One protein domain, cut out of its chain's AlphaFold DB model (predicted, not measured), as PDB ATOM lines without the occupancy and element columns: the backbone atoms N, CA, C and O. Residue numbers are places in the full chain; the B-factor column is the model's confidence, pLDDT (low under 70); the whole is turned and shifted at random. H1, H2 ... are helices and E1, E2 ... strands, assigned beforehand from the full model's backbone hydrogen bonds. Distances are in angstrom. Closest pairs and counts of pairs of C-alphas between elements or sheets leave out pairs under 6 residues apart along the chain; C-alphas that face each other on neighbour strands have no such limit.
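AT A GLANCE: This is residues 34 to 72, 143 to 170 and 219 to 240 of the 240 residues of an uncharacterized protein of Valsa malicola (UniProt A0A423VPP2). A small ribbon of two parallel strands, E1 and E3, runs through the middle, with helix H3 over one face and helices H1 and H4, paired at a steep tilt, over the other. The three-residue strand E2 runs back beside H1, and the short H2 continues from it at the periphery. The 89 printed residues include four named helices and three named strands in the order E1, H1, E2, H2, H3, E3, H4, of mixed class. The whole is compact, with a radius of gyration of the C-alphas of 13.3 A and spans of 35 by 34 by 25 A.

HOW THE PARTS SIT: Start at E1, residues 37 to 43, and find its parallel neighbour E3, residues 159 to 165, at 22 degrees; N 39 and O 160 are 2.8 A apart and N 162 and O 39 are 2.8 A apart, within hydrogen-bond range. Next comes H1, residues 51 to 61; its closest C-alpha to E1 is Ala 55, 6.6 A from that of Thr 42. E2, residues 66 to 68, pairs with no named strand; its closest C-alphas with H1 are those of Leu 66 and Ala 59, 5.8 A apart. H2, residues 69 to 72, and E2 meet only through their link. On H3, residues 144 to 155, find Arg 151, its C-alpha 6.3 A from that of Val 161 in E3, the closest pair. H4, residues 221 to 236, touches H1 at a steep tilt of 48 degrees, the same way, closest at the C-alphas of Ile 54 and Thr 225, 5.6 A. H3 and H4 are apart. In H1, H3 and H4 every O i to N i+4 pair is within hydrogen-bond range; H2 is too short for one.

IN THESE COORDINATES: Find C-alpha 37 at (-30.558, -46.788, 43.815); from there E1 runs 19.3 A, as long as E3. H1 spans 15.2 A and H3 16.1 A. H4 runs 22.3 A to C-alpha 236 at (-38.130, -48.470, 47.005).

THE WHOLE: The farthest C-alphas, of Ala 156 and Asp 220, are 36.1 A apart. Residues 73 to 142 and 171 to 218 are not printed, with gaps of 17.9 A and 16.7 A between the C-alphas across the cuts. Of the links printed whole, none is long. The model's pLDDT is under 70 at residues 71 to 72, 169 to 170 and 240.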
ATOM      1  N   LYS A  34     -33.067 -56.410  41.669       85.94
ATOM      2  CA  LYS A  34     -33.730 -55.181  42.121       85.94
ATOM      3  C   LYS A  34     -32.692 -54.043  42.164       85.94
ATOM      4  O   LYS A  34     -31.606 -54.256  42.707       85.94
ATOM      5  N   PRO A  35     -32.998 -52.848  41.631       90.44
ATOM      6  CA  PRO A  35     -32.091 -51.707  41.706       90.44
ATOM      7  C   PRO A  35     -31.758 -51.307  43.148       90.44
ATOM      8  O   PRO A  35     -32.634 -51.261  44.009       90.44
ATOM      9  N   TYR A  36     -30.494 -50.955  43.395       88.62
ATOM     10  CA  TYR A  36     -30.030 -50.489  44.712       88.62
ATOM     11  C   TYR A  36     -30.269 -48.993  44.929       88.62
ATOM     12  O   TYR A  36     -30.367 -48.522  46.063       88.62
ATOM     13  N   LYS A  37     -30.313 -48.231  43.833       93.75
ATOM     14  CA  LYS A  37     -30.558 -46.788  43.815       93.75
ATOM     15  C   LYS A  37     -31.554 -46.449  42.723       93.75
ATOM     16  O   LYS A  37     -31.623 -47.148  41.717       93.75
ATOM     17  N   TYR A  38     -32.273 -45.349  42.898       95.56
ATOM     18  CA  TYR A  38     -33.327 -44.922  41.990       95.56
ATOM     19  C   TYR A  38     -33.117 -43.479  41.532       95.56
ATOM     20  O   TYR A  38     -32.863 -42.579  42.336       95.56
ATOM     21  N   LEU A  39     -33.249 -43.263  40.226       95.69
ATOM     22  CA  LEU A  39     -33.478 -41.960  39.617       95.69
ATOM     23  C   LEU A  39     -34.975 -41.780  39.401       95.69
ATOM     24  O   LEU A  39     -35.632 -42.658  38.846       95.69
ATOM     25  N   ILE A  40     -35.504 -40.631  39.802       96.81
ATOM     26  CA  ILE A  40     -36.914 -40.291  39.601       96.81
ATOM     27  C   ILE A  40     -36.989 -39.232  38.508       96.81
ATOM     28  O   ILE A  40     -36.456 -38.138  38.673       96.81
ATOM     29  N   LEU A  41     -37.627 -39.553  37.386       96.00
ATOM     30  CA  LEU A  41     -37.805 -38.655  36.249       96.00
ATOM     31  C   LEU A  41     -39.252 -38.167  36.188       96.00
ATOM     32  O   LEU A  41     -40.144 -38.879  35.729       96.00
ATOM     33  N   THR A  42     -39.483 -36.935  36.623       94.88
ATOM     34  CA  THR A  42     -40.774 -36.255  36.517       94.88
ATOM     35  C   THR A  42     -40.919 -35.638  35.129       94.88
ATOM     36  O   THR A  42     -40.206 -34.692  34.779       94.88
ATOM     37  N   MET A  43     -41.841 -36.177  34.335       93.69
ATOM     38  CA  MET A  43     -42.049 -35.799  32.938       93.69
ATOM     39  C   MET A  43     -43.346 -35.011  32.772       93.69
ATOM     40  O   MET A  43     -44.374 -35.322  33.374       93.69
ATOM     41  N   GLY A  44     -43.300 -33.989  31.929       89.75
ATOM     42  CA  GLY A  44     -44.468 -33.212  31.528       89.75
ATOM     43  C   GLY A  44     -44.045 -31.977  30.747       89.75
ATOM     44  O   GLY A  44     -42.884 -31.566  30.823       89.75
ATOM     45  N   SER A  45     -44.978 -31.365  30.017       84.94
ATOM     46  CA  SER A  45     -44.708 -30.129  29.272       84.94
ATOM     47  C   SER A  45     -44.066 -29.048  30.163       84.94
ATOM     48  O   SER A  45     -44.201 -29.038  31.388       84.94
ATOM     49  N   THR A  46     -43.304 -28.131  29.572       80.00
ATOM     50  CA  THR A  46     -42.749 -26.974  30.298       80.00
ATOM     51  C   THR A  46     -43.810 -25.911  30.584       80.00
ATOM     52  O   THR A  46     -43.667 -25.152  31.536       80.00
ATOM     53  N   ALA A  47     -44.901 -25.892  29.809       79.19
ATOM     54  CA  ALA A  47     -46.035 -24.975  29.979       79.19
ATOM     55  C   ALA A  47     -46.921 -25.317  31.190       79.19
ATOM     56  O   ALA A  47     -47.912 -24.651  31.483       79.19
ATOM     57  N   VAL A  48     -46.587 -26.401  31.869       78.19
ATOM     58  CA  VAL A  48     -47.480 -27.122  32.746       78.19
ATOM     59  C   VAL A  48     -47.285 -26.625  34.181       78.19
ATOM     60  O   VAL A  48     -46.198 -26.691  34.768       78.19
ATOM     61  N   ALA A  49     -48.343 -26.040  34.740       81.00
ATOM     62  CA  ALA A  49     -48.294 -25.457  36.072       81.00
ATOM     63  C   ALA A  49     -48.094 -26.551  37.133       81.00
ATOM     64  O   ALA A  49     -48.691 -27.621  37.068       81.00
ATOM     65  N   GLY A  50     -47.247 -26.278  38.125       88.56
ATOM     66  CA  GLY A  50     -47.055 -27.169  39.269       88.56
ATOM     67  C   GLY A  50     -46.022 -28.287  39.088       88.56
ATOM     68  O   GLY A  50     -45.618 -28.850  40.096       88.56
ATOM     69  N   LYS A  51     -45.491 -28.564  37.884       92.00
ATOM     70  CA  LYS A  51     -44.454 -29.611  37.694       92.00
ATOM     71  C   LYS A  51     -43.246 -29.429  38.610       92.00
ATOM     72  O   LYS A  51     -42.836 -30.360  39.298       92.00
ATOM     73  N   LEU A  52     -42.688 -28.218  38.637       92.25
ATOM     74  CA  LEU A  52     -41.542 -27.914  39.495       92.25
ATOM     75  C   LEU A  52     -41.915 -27.991  40.980       92.25
ATOM     76  O   LEU A  52     -41.111 -28.453  41.777       92.25
ATOM     77  N   GLN A  53     -43.131 -27.577  41.348       94.12
ATOM     78  CA  GLN A  53     -43.610 -27.654  42.728       94.12
ATOM     79  C   GLN A  53     -43.720 -29.110  43.193       94.12
ATOM     80  O   GLN A  53     -43.208 -29.430  44.260       94.12
ATOM     81  N   ILE A  54     -44.305 -29.984  42.369       94.88
ATOM     82  CA  ILE A  54     -44.391 -31.424  42.635       94.88
ATOM     83  C   ILE A  54     -42.985 -32.004  42.771       94.88
ATOM     84  O   ILE A  54     -42.675 -32.629  43.778       94.88
ATOM     85  N   ALA A  55     -42.097 -31.747  41.807       94.88
ATOM     86  CA  ALA A  55     -40.739 -32.281  41.839       94.88
ATOM     87  C   ALA A  55     -39.929 -31.795  43.057       94.88
ATOM     88  O   ALA A  55     -39.198 -32.584  43.650       94.88
ATOM     89  N   CYS A  56     -40.085 -30.529  43.464       95.12
ATOM     90  CA  CYS A  56     -39.514 -30.002  44.706       95.12
ATOM     91  C   CYS A  56     -40.042 -30.750  45.931       95.12
ATOM     92  O   CYS A  56     -39.242 -31.243  46.720       95.12
ATOM     93  N   SER A  57     -41.363 -30.873  46.071       96.44
ATOM     94  CA  SER A  57     -41.959 -31.557  47.221       96.44
ATOM     95  C   SER A  57     -41.595 -33.044  47.265       96.44
ATOM     96  O   SER A  57     -41.324 -33.571  48.340       96.44
ATOM     97  N   VAL A  58     -41.512 -33.716  46.111       96.50
ATOM     98  CA  VAL A  58     -41.053 -35.110  46.014       96.50
ATOM     99  C   VAL A  58     -39.580 -35.225  46.416       96.50
ATOM    100  O   VAL A  58     -39.223 -36.102  47.198       96.50
ATOM    101  N   ALA A  59     -38.715 -34.329  45.930       95.62
ATOM    102  CA  ALA A  59     -37.299 -34.326  46.289       95.62
ATOM    103  C   ALA A  59     -37.083 -34.091  47.793       95.62
ATOM    104  O   ALA A  59     -36.278 -34.791  48.412       95.62
ATOM    105  N   ASP A  60     -37.838 -33.157  48.377       94.69
ATOM    106  CA  ASP A  60     -37.830 -32.869  49.812       94.69
ATOM    107  C   ASP A  60     -38.346 -34.070  50.622       94.69
ATOM    108  O   ASP A  60     -37.681 -34.502  51.566       94.69
ATOM    109  N   GLY A  61     -39.472 -34.669  50.215       94.19
ATOM    110  CA  GLY A  61     -40.058 -35.848  50.860       94.19
ATOM    111  C   GLY A  61     -39.152 -37.081  50.814       94.19
ATOM    112  O   GLY A  61     -39.130 -37.871  51.755       94.19
ATOM    113  N   LEU A  62     -38.338 -37.205  49.765       93.62
ATOM    114  CA  LEU A  62     -37.335 -38.260  49.628       93.62
ATOM    115  C   LEU A  62     -35.952 -37.857  50.142       93.62
ATOM    116  O   LEU A  62     -35.031 -38.658  50.055       93.62
ATOM    117  N   SER A  63     -35.759 -36.641  50.663       93.12
ATOM    118  CA  SER A  63     -34.455 -36.147  51.133       93.12
ATOM    119  C   SER A  63     -33.315 -36.298  50.106       93.12
ATOM    120  O   SER A  63     -32.161 -36.574  50.460       93.12
ATOM    121  N   CYS A  64     -33.619 -36.105  48.821       92.25
ATOM    122  CA  CYS A  64     -32.682 -36.266  47.710       92.25
ATOM    123  C   CYS A  64     -32.535 -34.948  46.914       92.25
ATOM    124  O   CYS A  64     -33.354 -34.041  47.048       92.25
ATOM    125  N   PRO A  65     -31.442 -34.747  46.154       93.44
ATOM    126  CA  PRO A  65     -31.290 -33.552  45.327       93.44
ATOM    127  C   PRO A  65     -32.338 -33.493  44.203       93.44
ATOM    128  O   PRO A  65     -32.749 -34.522  43.674       93.44
ATOM    129  N   LEU A  66     -32.702 -32.270  43.803       93.06
ATOM    130  CA  LEU A  66     -33.509 -31.977  42.618       93.06
ATOM    131  C   LEU A  66     -32.624 -31.395  41.510       93.06
ATOM    132  O   LEU A  66     -31.836 -30.479  41.763       93.06
ATOM    133  N   TYR A  67     -32.799 -31.876  40.282       91.81
ATOM    134  CA  TYR A  67     -32.180 -31.323  39.082       91.81
ATOM    135  C   TYR A  67     -33.239 -30.901  38.059       91.81
ATOM    136  O   TYR A  67     -34.102 -31.685  37.672       91.81
ATOM    137  N   GLN A  68     -33.160 -29.656  37.593       90.25
ATOM    138  CA  GLN A  68     -34.120 -29.104  36.641       90.25
ATOM    139  C   GLN A  68     -33.569 -29.181  35.209       90.25
ATOM    140  O   GLN A  68     -32.820 -28.300  34.782       90.25
ATOM    141  N   GLY A  69     -33.953 -30.220  34.460       80.25
ATOM    142  CA  GLY A  69     -33.506 -30.437  33.077       80.25
ATOM    143  C   GLY A  69     -34.045 -29.408  32.078       80.25
ATOM    144  O   GLY A  69     -33.394 -29.094  31.088       80.25
ATOM    145  N   ASP A  70     -35.179 -28.783  32.383       72.06
ATOM    146  CA  ASP A  70     -35.813 -27.778  31.519       72.06
ATOM    147  C   ASP A  70     -34.980 -26.483  31.377       72.06
ATOM    148  O   ASP A  70     -35.222 -25.670  30.487       72.06
ATOM    149  N   SER A  71     -33.992 -26.263  32.255       64.62
ATOM    150  CA  SER A  71     -33.186 -25.033  32.297       64.62
ATOM    151  C   SER A  71     -31.896 -25.101  31.461       64.62
ATOM    152  O   SER A  71     -31.162 -24.114  31.366       64.62
ATOM    153  N   ILE A  72     -31.603 -26.244  30.825       58.16
ATOM    154  CA  ILE A  72     -30.289 -26.515  30.215       58.16
ATOM    155  C   ILE A  72     -29.979 -25.590  29.024       58.16
ATOM    156  O   ILE A  72     -28.808 -25.307  28.768       58.16
ATOM    157  N   ALA A 143     -39.557 -38.919  24.284       88.62
ATOM    158  CA  ALA A 143     -39.825 -39.960  23.303       88.62
ATOM    159  C   ALA A 143     -39.482 -41.363  23.867       88.62
ATOM    160  O   ALA A 143     -38.521 -41.501  24.637       88.62
ATOM    161  N   PRO A 144     -40.203 -42.428  23.466       89.75
ATOM    162  CA  PRO A 144     -39.982 -43.787  23.973       89.75
ATOM    163  C   PRO A 144     -38.527 -44.269  23.874       89.75
ATOM    164  O   PRO A 144     -37.994 -44.864  24.813       89.75
ATOM    165  N   TRP A 145     -37.841 -43.952  22.773       89.19
ATOM    166  CA  TRP A 145     -36.449 -44.352  22.565       89.19
ATOM    167  C   TRP A 145     -35.477 -43.685  23.553       89.19
ATOM    168  O   TRP A 145     -34.517 -44.326  23.981       89.19
ATOM    169  N   HIS A 146     -35.738 -42.440  23.977       92.12
ATOM    170  CA  HIS A 146     -34.939 -41.774  25.008       92.12
ATOM    171  C   HIS A 146     -35.092 -42.476  26.358       92.12
ATOM    172  O   HIS A 146     -34.098 -42.720  27.038       92.12
ATOM    173  N   ARG A 147     -36.326 -42.841  26.735       92.50
ATOM    174  CA  ARG A 147     -36.598 -43.575  27.980       92.50
ATOM    175  C   ARG A 147     -35.856 -44.906  28.007       92.50
ATOM    176  O   ARG A 147     -35.199 -45.218  28.999       92.50
ATOM    177  N   LEU A 148     -35.887 -45.638  26.892       90.12
ATOM    178  CA  LEU A 148     -35.139 -46.884  26.721       90.12
ATOM    179  C   LEU A 148     -33.623 -46.668  26.824       90.12
ATOM    180  O   LEU A 148     -32.947 -47.426  27.518       90.12
ATOM    181  N   ALA A 149     -33.085 -45.644  26.157       92.44
ATOM    182  CA  ALA A 149     -31.658 -45.333  26.185       92.44
ATOM    183  C   ALA A 149     -31.180 -44.975  27.601       92.44
ATOM    184  O   ALA A 149     -30.175 -45.515  28.059       92.44
ATOM    185  N   ILE A 150     -31.932 -44.129  28.316       92.81
ATOM    186  CA  ILE A 150     -31.647 -43.763  29.709       92.81
ATOM    187  C   ILE A 150     -31.675 -45.010  30.591       92.81
ATOM    188  O   ILE A 150     -30.723 -45.244  31.328       92.81
ATOM    189  N   ARG A 151     -32.717 -45.843  30.486       92.75
ATOM    190  CA  ARG A 151     -32.815 -47.097  31.245       92.75
ATOM    191  C   ARG A 151     -31.635 -48.021  30.998       92.75
ATOM    192  O   ARG A 151     -31.030 -48.467  31.959       92.75
ATOM    193  N   LYS A 152     -31.274 -48.282  29.740       89.88
ATOM    194  CA  LYS A 152     -30.132 -49.151  29.415       89.88
ATOM    195  C   LYS A 152     -28.823 -48.582  29.950       89.88
ATOM    196  O   LYS A 152     -28.029 -49.317  30.528       89.88
ATOM    197  N   ALA A 153     -28.606 -47.278  29.783       91.19
ATOM    198  CA  ALA A 153     -27.399 -46.617  30.255       91.19
ATOM    199  C   ALA A 153     -27.293 -46.665  31.785       91.19
ATOM    200  O   ALA A 153     -26.258 -47.046  32.312       91.19
ATOM    201  N   VAL A 154     -28.367 -46.313  32.494       91.25
ATOM    202  CA  VAL A 154     -28.406 -46.205  33.959       91.25
ATOM    203  C   VAL A 154     -28.519 -47.578  34.632       91.25
ATOM    204  O   VAL A 154     -27.841 -47.834  35.626       91.25
ATOM    205  N   GLY A 155     -29.304 -48.487  34.059       89.62
ATOM    206  CA  GLY A 155     -29.507 -49.855  34.540       89.62
ATOM    207  C   GLY A 155     -28.225 -50.675  34.533       89.62
ATOM    208  O   GLY A 155     -28.003 -51.476  35.435       89.62
ATOM    209  N   ALA A 156     -27.302 -50.363  33.619       86.50
ATOM    210  CA  ALA A 156     -25.956 -50.910  33.633       86.50
ATOM    211  C   ALA A 156     -25.256 -50.667  34.995       86.50
ATOM    212  O   ALA A 156     -24.413 -51.451  35.407       86.50
ATOM    213  N   TYR A 157     -25.577 -49.601  35.722       88.12
ATOM    214  CA  TYR A 157     -24.979 -49.294  37.026       88.12
ATOM    215  C   TYR A 157     -25.757 -49.892  38.209       88.12
ATOM    216  O   TYR A 157     -25.482 -49.538  39.355       88.12
ATOM    217  N   GLY A 158     -26.762 -50.738  37.959       89.50
ATOM    218  CA  GLY A 158     -27.685 -51.217  38.993       89.50
ATOM    219  C   GLY A 158     -28.600 -50.116  39.544       89.50
ATOM    220  O   GLY A 158     -29.106 -50.227  40.663       89.50
ATOM    221  N   ILE A 159     -28.781 -49.033  38.780       92.56
ATOM    222  CA  ILE A 159     -29.642 -47.905  39.132       92.56
ATOM    223  C   ILE A 159     -30.965 -48.052  38.371       92.56
ATOM    224  O   ILE A 159     -30.984 -48.209  37.152       92.56
ATOM    225  N   GLY A 160     -32.082 -47.989  39.088       93.94
ATOM    226  CA  GLY A 160     -33.426 -48.008  38.522       93.94
ATOM    227  C   GLY A 160     -33.871 -46.609  38.113       93.94
ATOM    228  O   GLY A 160     -33.470 -45.623  38.726       93.94
ATOM    229  N   VAL A 161     -34.725 -46.507  37.097       94.81
ATOM    230  CA  VAL A 161     -35.316 -45.229  36.668       94.81
ATOM    231  C   VAL A 161     -36.830 -45.320  36.777       94.81
ATOM    232  O   VAL A 161     -37.433 -46.163  36.117       94.81
ATOM    233  N   VAL A 162     -37.430 -44.467  37.607       95.56
ATOM    234  CA  VAL A 162     -38.886 -44.347  37.747       95.56
ATOM    235  C   VAL A 162     -39.361 -43.153  36.931       95.56
ATOM    236  O   VAL A 162     -38.995 -42.013  37.216       95.56
ATOM    237  N   PHE A 163     -40.178 -43.412  35.917       95.12
ATOM    238  CA  PHE A 163     -40.801 -42.391  35.088       95.12
ATOM    239  C   PHE A 163     -42.139 -41.975  35.699       95.12
ATOM    240  O   PHE A 163     -43.021 -42.800  35.931       95.12
ATOM    241  N   VAL A 164     -42.287 -40.679  35.948       95.31
ATOM    242  CA  VAL A 164     -43.428 -40.074  36.636       95.31
ATOM    243  C   VAL A 164     -44.089 -39.078  35.672       95.31
ATOM    244  O   VAL A 164     -43.742 -37.892  35.691       95.31
ATOM    245  N   PRO A 165     -44.964 -39.540  34.757       93.25
ATOM    246  CA  PRO A 165     -45.716 -38.665  33.862       93.25
ATOM    247  C   PRO A 165     -46.772 -37.882  34.654       93.25
ATOM    248  O   PRO A 165     -47.651 -38.459  35.281       93.25
ATOM    249  N   LEU A 166     -46.695 -36.550  34.642       90.75
ATOM    250  CA  LEU A 166     -47.649 -35.691  35.365       90.75
ATOM    251  C   LEU A 166     -48.925 -35.367  34.575       90.75
ATOM    252  O   LEU A 166     -49.847 -34.744  35.105       90.75
ATOM    253  N   TYR A 167     -48.944 -35.752  33.304       82.81
ATOM    254  CA  TYR A 167     -50.020 -35.517  32.356       82.81
ATOM    255  C   TYR A 167     -50.319 -36.837  31.682       82.81
ATOM    256  O   TYR A 167     -49.424 -37.677  31.555       82.81
ATOM    257  N   GLY A 168     -51.577 -37.026  31.287       73.50
ATOM    258  CA  GLY A 168     -51.923 -38.173  30.469       73.50
ATOM    259  C   GLY A 168     -51.054 -38.089  29.229       73.50
ATOM    260  O   GLY A 168     -51.024 -37.036  28.592       73.50
ATOM    261  N   GLU A 169     -50.321 -39.161  28.932       63.09
ATOM    262  CA  GLU A 169     -49.932 -39.416  27.552       63.09
ATOM    263  C   GLU A 169     -51.278 -39.451  26.829       63.09
ATOM    264  O   GLU A 169     -52.051 -40.392  26.999       63.09
ATOM    265  N   GLY A 170     -51.662 -38.337  26.198       54.12
ATOM    266  CA  GLY A 170     -52.762 -38.389  25.256       54.12
ATOM    267  C   GLY A 170     -52.375 -39.498  24.297       54.12
ATOM    268  O   GLY A 170     -51.228 -39.521  23.853       54.12
ATOM    269  N   ALA A 219     -56.250 -34.806  39.808       91.31
ATOM    270  CA  ALA A 219     -56.028 -34.452  41.201       91.31
ATOM    271  C   ALA A 219     -55.292 -33.105  41.347       91.31
ATOM    272  O   ALA A 219     -54.564 -32.639  40.461       91.31
ATOM    273  N   ASP A 220     -55.482 -32.472  42.499       93.81
ATOM    274  CA  ASP A 220     -54.758 -31.278  42.907       93.81
ATOM    275  C   ASP A 220     -53.270 -31.577  43.163       93.81
ATOM    276  O   ASP A 220     -52.845 -32.719  43.334       93.81
ATOM    277  N   VAL A 221     -52.446 -30.527  43.156       93.19
ATOM    278  CA  VAL A 221     -50.980 -30.643  43.236       93.19
ATOM    279  C   VAL A 221     -50.515 -31.339  44.518       93.19
ATOM    280  O   VAL A 221     -49.550 -32.104  44.470       93.19
ATOM    281  N   GLU A 222     -51.178 -31.085  45.647       95.06
ATOM    282  CA  GLU A 222     -50.821 -31.682  46.938       95.06
ATOM    283  C   GLU A 222     -51.142 -33.177  46.928       95.06
ATOM    284  O   GLU A 222     -50.236 -33.990  47.101       95.06
ATOM    285  N   ARG A 223     -52.374 -33.547  46.559       94.81
ATOM    286  CA  ARG A 223     -52.770 -34.956  46.436       94.81
ATOM    287  C   ARG A 223     -51.917 -35.740  45.438       94.81
ATOM    288  O   ARG A 223     -51.533 -36.867  45.734       94.81
ATOM    289  N   LYS A 224     -51.568 -35.149  44.286       94.31
ATOM    290  CA  LYS A 224     -50.628 -35.758  43.325       94.31
ATOM    291  C   LYS A 224     -49.265 -36.011  43.950       94.31
ATOM    292  O   LYS A 224     -48.653 -37.043  43.707       94.31
ATOM    293  N   THR A 225     -48.765 -35.050  44.723       96.00
ATOM    294  CA  THR A 225     -47.463 -35.165  45.383       96.00
ATOM    295  C   THR A 225     -47.470 -36.311  46.389       96.00
ATOM    296  O   THR A 225     -46.533 -37.108  46.393       96.00
ATOM    297  N   ASP A 226     -48.525 -36.415  47.197       95.88
ATOM    298  CA  ASP A 226     -48.669 -37.474  48.196       95.88
ATOM    299  C   ASP A 226     -48.791 -38.855  47.539       95.88
ATOM    300  O   ASP A 226     -48.080 -39.778  47.933       95.88
ATOM    301  N   GLU A 227     -49.593 -38.976  46.475       95.31
ATOM    302  CA  GLU A 227     -49.721 -40.207  45.682       95.31
ATOM    303  C   GLU A 227     -48.371 -40.642  45.088       95.31
ATOM    304  O   GLU A 227     -47.984 -41.811  45.179       95.31
ATOM    305  N   ILE A 228     -47.613 -39.694  44.523       95.12
ATOM    306  CA  ILE A 228     -46.273 -39.957  43.987       95.12
ATOM    307  C   ILE A 228     -45.326 -40.421  45.091       95.12
ATOM    308  O   ILE A 228     -44.585 -41.383  44.901       95.12
ATOM    309  N   LEU A 229     -45.319 -39.735  46.233       95.94
ATOM    310  CA  LEU A 229     -44.431 -40.055  47.345       95.94
ATOM    311  C   LEU A 229     -44.723 -41.433  47.932       95.94
ATOM    312  O   LEU A 229     -43.785 -42.193  48.166       95.94
ATOM    313  N   GLU A 230     -45.993 -41.759  48.159       95.00
ATOM    314  CA  GLU A 230     -46.408 -43.057  48.686       95.00
ATOM    315  C   GLU A 230     -45.995 -44.183  47.738       95.00
ATOM    316  O   GLU A 230     -45.334 -45.136  48.151       95.00
ATOM    317  N   ALA A 231     -46.275 -44.030  46.444       94.12
ATOM    318  CA  ALA A 231     -45.922 -45.051  45.474       94.12
ATOM    319  C   ALA A 231     -44.403 -45.185  45.275       94.12
ATOM    320  O   ALA A 231     -43.895 -46.291  45.131       94.12
ATOM    321  N   LEU A 232     -43.641 -44.086  45.318       94.44
ATOM    322  CA  LEU A 232     -42.177 -44.143  45.258       94.44
ATOM    323  C   LEU A 232     -41.576 -44.843  46.481       94.44
ATOM    324  O   LEU A 232     -40.621 -45.608  46.334       94.44
ATOM    325  N   LYS A 233     -42.118 -44.602  47.678       94.06
ATOM    326  CA  LYS A 233     -41.698 -45.310  48.893       94.06
ATOM    327  C   LYS A 233     -41.970 -46.807  48.786       94.06
ATOM    328  O   LYS A 233     -41.078 -47.587  49.111       94.06
ATOM    329  N   ASP A 234     -43.128 -47.187  48.251       92.88
ATOM    330  CA  ASP A 234     -43.486 -48.583  47.990       92.88
ATOM    331  C   ASP A 234     -42.519 -49.237  46.979       92.88
ATOM    332  O   ASP A 234     -41.919 -50.271  47.275       92.88
ATOM    333  N   VAL A 235     -42.217 -48.571  45.847       91.38
ATOM    334  CA  VAL A 235     -41.229 -49.053  44.849       91.38
ATOM    335  C   VAL A 235     -39.869 -49.320  45.499       91.38
ATOM    336  O   VAL A 235     -39.204 -50.327  45.223       91.38
ATOM    337  N   MET A 236     -39.434 -48.401  46.358       91.88
ATOM    338  CA  MET A 236     -38.130 -48.470  47.005       91.88
ATOM    339  C   MET A 236     -38.113 -49.406  48.220       91.88
ATOM    340  O   MET A 236     -37.030 -49.809  48.645       91.88
ATOM    341  N   GLY A 237     -39.273 -49.818  48.740       91.44
ATOM    342  CA  GLY A 237     -39.388 -50.584  49.983       91.44
ATOM    343  C   GLY A 237     -38.985 -49.775  51.218       91.44
ATOM    344  O   GLY A 237     -38.355 -50.316  52.122       91.44
ATOM    345  N   ILE A 238     -39.276 -48.471  51.229       89.12
ATOM    346  CA  ILE A 238     -39.097 -47.621  52.410       89.12
ATOM    347  C   ILE A 238     -40.364 -47.772  53.255       89.12
ATOM    348  O   ILE A 238     -41.401 -47.207  52.912       89.12
ATOM    349  N   GLU A 239     -40.289 -48.550  54.335       80.50
ATOM    350  CA  GLU A 239     -41.374 -48.632  55.319       80.50
ATOM    351  C   GLU A 239     -41.591 -47.253  55.972       80.50
ATOM    352  O   GLU A 239     -40.627 -46.545  56.281       80.50
ATOM    353  N   ASN A 240     -42.861 -46.849  56.100       58.72
ATOM    354  CA  ASN A 240     -43.275 -45.583  56.718       58.72
ATOM    355  C   ASN A 240     -43.149 -45.610  58.244       58.72
ATOM    356  O   ASN A 240     -43.495 -46.650  58.846       58.72
TER     357      ASN A 240